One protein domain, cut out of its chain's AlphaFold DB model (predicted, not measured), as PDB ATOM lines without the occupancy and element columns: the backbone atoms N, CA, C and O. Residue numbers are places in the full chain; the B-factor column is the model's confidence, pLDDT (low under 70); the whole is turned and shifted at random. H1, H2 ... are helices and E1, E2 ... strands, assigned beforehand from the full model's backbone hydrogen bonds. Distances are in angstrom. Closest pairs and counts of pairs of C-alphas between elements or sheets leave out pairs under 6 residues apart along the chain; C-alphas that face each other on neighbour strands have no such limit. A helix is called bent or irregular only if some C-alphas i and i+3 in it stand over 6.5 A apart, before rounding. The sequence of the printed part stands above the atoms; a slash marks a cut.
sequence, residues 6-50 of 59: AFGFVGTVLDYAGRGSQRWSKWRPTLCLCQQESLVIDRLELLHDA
ATOM      1  N   ALA A   6    -144.620 180.197 114.771       96.31
ATOM      2  CA  ALA A   6    -144.715 178.843 115.302       96.31
ATOM      3  C   ALA A   6    -143.383 178.425 115.933       96.31
ATOM      4  O   ALA A   6    -142.321 178.700 115.379       96.31
ATOM      5  N   PHE A   7    -143.454 177.725 117.064       95.44
ATOM      6  CA  PHE A   7    -142.297 177.122 117.723       95.44
ATOM      7  C   PHE A   7    -142.386 175.602 117.616       95.44
ATOM      8  O   PHE A   7    -143.443 175.020 117.866       95.44
ATOM      9  N   GLY A   8    -141.279 174.963 117.255       91.56
ATOM     10  CA  GLY A   8    -141.142 173.509 117.229       91.56
ATOM     11  C   GLY A   8    -139.818 173.068 117.837       91.56
ATOM     12  O   GLY A   8    -138.941 173.889 118.088       91.56
ATOM     13  N   PHE A   9    -139.662 171.766 118.053       90.38
ATOM     14  CA  PHE A   9    -138.395 171.174 118.475       90.38
ATOM     15  C   PHE A   9    -137.757 170.433 117.308       90.38
ATOM     16  O   PHE A   9    -138.436 169.733 116.556       90.38
ATOM     17  N   VAL A  10    -136.441 170.550 117.174       88.25
ATOM     18  CA  VAL A  10    -135.675 169.652 116.320       88.25
ATOM     19  C   VAL A  10    -135.570 168.309 117.034       88.25
ATOM     20  O   VAL A  10    -134.960 168.201 118.096       88.25
ATOM     21  N   GLY A  11    -136.183 167.283 116.446       83.25
ATOM     22  CA  GLY A  11    -136.042 165.905 116.898       83.25
ATOM     23  C   GLY A  11    -134.788 165.226 116.346       83.25
ATOM     24  O   GLY A  11    -134.079 165.755 115.494       83.25
ATOM     25  N   THR A  12    -134.548 163.996 116.790       83.19
ATOM     26  CA  THR A  12    -133.486 163.127 116.251       83.19
ATOM     27  C   THR A  12    -133.776 162.641 114.829       83.19
ATOM     28  O   THR A  12    -132.868 162.205 114.126       83.19
ATOM     29  N   VAL A  13    -135.035 162.728 114.392       82.50
ATOM     30  CA  VAL A  13    -135.479 162.404 113.036       82.50
ATOM     31  C   VAL A  13    -135.802 163.704 112.309       82.50
ATOM     32  O   VAL A  13    -136.665 164.468 112.742       82.50
ATOM     33  N   LEU A  14    -135.110 163.951 111.196       84.00
ATOM     34  CA  LEU A  14    -135.363 165.118 110.355       84.00
ATOM     35  C   LEU A  14    -136.688 164.967 109.604       84.00
ATOM     36  O   LEU A  14    -137.046 163.871 109.171       84.00
ATOM     37  N   ASP A  15    -137.362 166.093 109.358       85.75
ATOM     38  CA  ASP A  15    -138.518 166.167 108.455       85.75
ATOM     39  C   ASP A  15    -138.074 166.077 106.975       85.75
ATOM     40  O   ASP A  15    -138.239 167.000 106.165       85.75
ATOM     41  N   TYR A  16    -137.443 164.951 106.640       85.12
ATOM     42  CA  TYR A  16    -136.884 164.624 105.339       85.12
ATOM     43  C   TYR A  16    -137.554 163.372 104.765       85.12
ATOM     44  O   TYR A  16    -137.553 162.304 105.372       85.12
ATOM     45  N   ALA A  17    -138.085 163.491 103.548       86.56
ATOM     46  CA  ALA A  17    -138.787 162.409 102.852       86.56
ATOM     47  C   ALA A  17    -138.106 161.980 101.539       86.56
ATOM     48  O   ALA A  17    -138.723 161.310 100.717       86.56
ATOM     49  N   GLY A  18    -136.844 162.356 101.314       84.69
ATOM     50  CA  GLY A  18    -136.168 162.103 100.040       84.69
ATOM     51  C   GLY A  18    -136.344 163.235  99.021       84.69
ATOM     52  O   GLY A  18    -136.788 164.340  99.346       84.69
ATOM     53  N   ARG A  19    -135.962 162.964  97.768       84.00
ATOM     54  CA  ARG A  19    -136.070 163.895  96.628       84.00
ATOM     55  C   ARG A  19    -137.127 163.413  95.625       84.00
ATOM     56  O   ARG A  19    -137.475 162.236  95.594       84.00
ATOM     57  N   GLY A  20    -137.613 164.319  94.774       87.00
ATOM     58  CA  GLY A  20    -138.552 163.984  93.695       87.00
ATOM     59  C   GLY A  20    -139.938 163.574  94.199       87.00
ATOM     60  O   GLY A  20    -140.437 164.131  95.175       87.00
ATOM     61  N   SER A  21    -140.566 162.602  93.534       86.06
ATOM     62  CA  SER A  21    -141.928 162.141  93.844       86.06
ATOM     63  C   SER A  21    -142.069 161.529  95.243       86.06
ATOM     64  O   SER A  21    -143.116 161.685  95.865       86.06
ATOM     65  N   GLN A  22    -141.004 160.921  95.786       84.00
ATOM     66  CA  GLN A  22    -140.991 160.390  97.158       84.00
ATOM     67  C   GLN A  22    -141.200 161.475  98.227       84.00
ATOM     68  O   GLN A  22    -141.632 161.175  99.336       84.00
ATOM     69  N   ARG A  23    -140.972 162.754  97.893       84.19
ATOM     70  CA  ARG A  23    -141.205 163.879  98.808       84.19
ATOM     71  C   ARG A  23    -142.633 163.915  99.359       84.19
ATOM     72  O   ARG A  23    -142.828 164.387 100.475       84.19
ATOM     73  N   TRP A  24    -143.602 163.457  98.567       84.44
ATOM     74  CA  TRP A  24    -145.034 163.537  98.864       84.44
ATOM     75  C   TRP A  24    -145.618 162.237  99.422       84.44
ATOM     76  O   TRP A  24    -146.793 162.202  99.763       84.44
ATOM     77  N   SER A  25    -144.823 161.166  99.519       86.44
ATOM     78  CA  SER A  25    -145.304 159.853  99.963       86.44
ATOM     79  C   SER A  25    -145.143 159.603 101.465       86.44
ATOM     80  O   SER A  25    -145.568 158.560 101.955       86.44
ATOM     81  N   LYS A  26    -144.542 160.539 102.209       86.94
ATOM     82  CA  LYS A  26    -144.378 160.456 103.667       86.94
ATOM     83  C   LYS A  26    -144.974 161.678 104.348       86.94
ATOM     84  O   LYS A  26    -144.936 162.780 103.807       86.94
ATOM     85  N   TRP A  27    -145.493 161.472 105.555       85.50
ATOM     86  CA  TRP A  27    -145.970 162.562 106.397       85.50
ATOM     87  C   TRP A  27    -144.803 163.437 106.868       85.50
ATOM     88  O   TRP A  27    -143.756 162.924 107.262       85.50
ATOM     89  N   ARG A  28    -144.999 164.758 106.795       90.44
ATOM     90  CA  ARG A  28    -143.988 165.788 107.051       90.44
ATOM     91  C   ARG A  28    -144.562 166.883 107.946       90.44
ATOM     92  O   ARG A  28    -145.079 167.871 107.430       90.44
ATOM     93  N   PRO A  29    -144.572 166.692 109.273       89.50
ATOM     94  CA  PRO A  29    -145.367 167.518 110.178       89.50
ATOM     95  C   PRO A  29    -144.987 169.002 110.116       89.50
ATOM     96  O   PRO A  29    -145.872 169.856 110.087       89.50
ATOM     97  N   THR A  30    -143.692 169.311 110.017       91.81
ATOM     98  CA  THR A  30    -143.200 170.689 109.939       91.81
ATOM     99  C   THR A  30    -143.612 171.352 108.627       91.81
ATOM    100  O   THR A  30    -144.030 172.508 108.621       91.81
ATOM    101  N   LEU A  31    -143.559 170.619 107.510       89.81
ATOM    102  CA  LEU A  31    -144.035 171.125 106.222       89.81
ATOM    103  C   LEU A  31    -145.566 171.268 106.177       89.81
ATOM    104  O   LEU A  31    -146.054 172.294 105.713       89.81
ATOM    105  N   CYS A  32    -146.319 170.283 106.675       91.19
ATOM    106  CA  CYS A  32    -147.785 170.307 106.698       91.19
ATOM    107  C   CYS A  32    -148.332 171.486 107.517       91.19
ATOM    108  O   CYS A  32    -149.343 172.075 107.131       91.19
ATOM    109  N   LEU A  33    -147.656 171.858 108.612       92.69
ATOM    110  CA  LEU A  33    -147.989 173.042 109.408       92.69
ATOM    111  C   LEU A  33    -147.919 174.329 108.570       92.69
ATOM    112  O   LEU A  33    -148.810 175.167 108.650       92.69
ATOM    113  N   CYS A  34    -146.892 174.465 107.731       93.31
ATOM    114  CA  CYS A  34    -146.695 175.638 106.877       93.31
ATOM    115  C   CYS A  34    -147.574 175.646 105.611       93.31
ATOM    116  O   CYS A  34    -147.519 176.605 104.847       93.31
ATOM    117  N   GLN A  35    -148.358 174.590 105.364       91.75
ATOM    118  CA  GLN A  35    -149.244 174.462 104.200       91.75
ATOM    119  C   GLN A  35    -150.723 174.733 104.517       91.75
ATOM    120  O   GLN A  35    -151.578 174.518 103.662       91.75
ATOM    121  N   GLN A  36    -151.050 175.187 105.729       93.38
ATOM    122  CA  GLN A  36    -152.435 175.467 106.107       93.38
ATOM    123  C   GLN A  36    -152.923 176.777 105.476       93.38
ATOM    124  O   GLN A  36    -152.456 177.856 105.831       93.38
ATOM    125  N   GLU A  37    -153.906 176.700 104.577       93.25
ATOM    126  CA  GLU A  37    -154.456 177.876 103.880       93.25
ATOM    127  C   GLU A  37    -155.087 178.902 104.835       93.25
ATOM    128  O   GLU A  37    -155.007 180.108 104.611       93.25
ATOM    129  N   SER A  38    -155.687 178.430 105.928       95.75
ATOM    130  CA  SER A  38    -156.342 179.264 106.941       95.75
ATOM    131  C   SER A  38    -155.390 179.805 108.014       95.75
ATOM    132  O   SER A  38    -155.803 180.633 108.829       95.75
ATOM    133  N   LEU A  39    -154.129 179.360 108.033       93.81
ATOM    134  CA  LEU A  39    -153.134 179.739 109.035       93.81
ATOM    135  C   LEU A  39    -151.769 179.964 108.380       93.81
ATOM    136  O   LEU A  39    -150.928 179.070 108.301       93.81
ATOM    137  N   VAL A  40    -151.529 181.205 107.961       94.50
ATOM    138  CA  VAL A  40    -150.232 181.608 107.413       94.50
ATOM    139  C   VAL A  40    -149.221 181.761 108.546       94.50
ATOM    140  O   VAL A  40    -149.375 182.614 109.423       94.50
ATOM    141  N   ILE A  41    -148.172 180.941 108.508       96.19
ATOM    142  CA  ILE A  41    -147.017 181.040 109.400       96.19
ATOM    143  C   ILE A  41    -145.991 181.985 108.767       96.19
ATOM    144  O   ILE A  41    -145.414 181.675 107.728       96.19
ATOM    145  N   ASP A  42    -145.740 183.135 109.398       96.19
ATOM    146  CA  ASP A  42    -144.702 184.075 108.953       96.19
ATOM    147  C   ASP A  42    -143.297 183.568 109.287       96.19
ATOM    148  O   ASP A  42    -142.332 183.871 108.583       96.19
ATOM    149  N   ARG A  43    -143.164 182.845 110.404       95.69
ATOM    150  CA  ARG A  43    -141.885 182.306 110.858       95.69
ATOM    151  C   ARG A  43    -142.068 181.023 111.653       95.69
ATOM    152  O   ARG A  43    -142.956 180.930 112.497       95.69
ATOM    153  N   LEU A  44    -141.174 180.076 111.414       95.31
ATOM    154  CA  LEU A  44    -141.031 178.861 112.195       95.31
ATOM    155  C   LEU A  44    -139.682 178.893 112.921       95.31
ATOM    156  O   LEU A  44    -138.638 178.897 112.275       95.31
ATOM    157  N   GLU A  45    -139.721 178.909 114.248       95.12
ATOM    158  CA  GLU A  45    -138.548 178.838 115.118       95.12
ATOM    159  C   GLU A  45    -138.389 177.394 115.617       95.12
ATOM    160  O   GLU A  45    -139.278 176.846 116.274       95.12
ATOM    161  N   LEU A  46    -137.263 176.758 115.286       91.12
ATOM    162  CA  LEU A  46    -136.964 175.392 115.710       91.12
ATOM    163  C   LEU A  46    -135.936 175.401 116.838       91.12
ATOM    164  O   LEU A  46    -134.772 175.748 116.645       91.12
ATOM    165  N   LEU A  47    -136.383 174.987 118.016       91.31
ATOM    166  CA  LEU A  47    -135.568 174.836 119.207       91.31
ATOM    167  C   LEU A  47    -134.763 173.544 119.101       91.31
ATOM    168  O   LEU A  47    -135.317 172.472 118.862       91.31
ATOM    169  N   HIS A  48    -133.457 173.633 119.298       86.75
ATOM    170  CA  HIS A  48    -132.568 172.482 119.303       86.75
ATOM    171  C   HIS A  48    -131.597 172.591 120.472       86.75
ATOM    172  O   HIS A  48    -131.239 173.691 120.895       86.75
ATOM    173  N   ASP A  49    -131.124 171.450 120.957       83.75
ATOM    174  CA  ASP A  49    -129.985 171.435 121.869       83.75
ATOM    175  C   ASP A  49    -128.678 171.703 121.094       83.75
ATOM    176  O   ASP A  49    -128.595 171.478 119.878       83.75
ATOM    177  N   ALA A  50    -127.649 172.213 121.769       77.94
ATOM    178  CA  ALA A  50    -126.367 172.556 121.152       77.94
ATOM    179  C   ALA A  50    -125.694 171.366 120.432       77.94
ATOM    180  O   ALA A  50    -125.226 171.559 119.306       77.94
TER     181      ALA A  50
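What this domain is: This is residues 6 to 50 of the 59 residues of the protein "Transcriptional regulator" of Escherichia coli (UniProt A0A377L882). A flat, loosely built loop: two short strands, E1 and E2, run side by side in parallel as a small two-stranded sheet at one edge, and the chain between them swings out in a wide open loop with two one-turn helices on it. H2 sits on the returning part of the loop, only just apart from E1, while H1 is at the far end from the sheet, where residues 19 to 24 stick out; residues 35 to 40 stick out at another corner. The printed part has 45 residues, with two named strands and two named helices in the order E1, H1, H2, E2. The class is mixed, helices and strands, with 19 residues, under half, in named elements. The whole is loose, with a radius of gyration of the C-alphas of 11.9 A, and spans 31 by 30 by 12 A.

Where its parts are: E2 is residues 43 to 47, 12.9 A from first to last C-alpha, and ends with C-alpha 47 at (-135.568, 174.836, 119.207). E1 is residues 6 to 9, 10.4 A long, and begins with C-alpha 6 at (-144.715, 178.843, 115.302). H2 is residues 29 to 33, 6.2 A long. H1 is residues 20 to 24, 8.3 A long, with C-alpha 20 at (-138.552, 163.984, 93.695).

How they stand to each other: E1 and E2 are parallel neighbours, with 24 degrees between their directions. The C-alphas of Ala 6 and Leu 44 face each other at 4.8 A, and those of Phe 9 and Leu 47 at 4.7 A. N 8 and O 45 are within hydrogen-bond range at 2.9 A, as are N 47 and O 8 at 2.8 A. E1, H1, H2 and E2 form a strand-helix-strand unit, two parallel neighbour strands with helices between them along the chain, and its crossover is right-handed. H2 is only just apart from E1, their closest C-alphas being 8.1 A from each other. H1 is apart from E2 and from H2. The O i to N i+4 pair of H2 is within hydrogen-bond range; in H1 0 of 1 such pairs is, against 2 of 2 O i to N i+3 pairs. H1 is neither bent nor irregular, but only just: C-alphas 21 and 24 are 6.1 A apart.

The domain as a whole: The two C-alphas farthest apart, those of Ser 38 and Ala 50, are 33.8 A from each other. Without the stretches that stand free, residues 19 to 24, of which 20 to 24 belong to H1, and residues 35 to 40, the body has 33 residues and spans 29 by 24 by 10 A. The link from H1 to H2 is tight, and those from E1 to H1 and from H2 to E2 are short. The printed part has no cut. Its mean pLDDT is 89.2, and no printed residue is under 70.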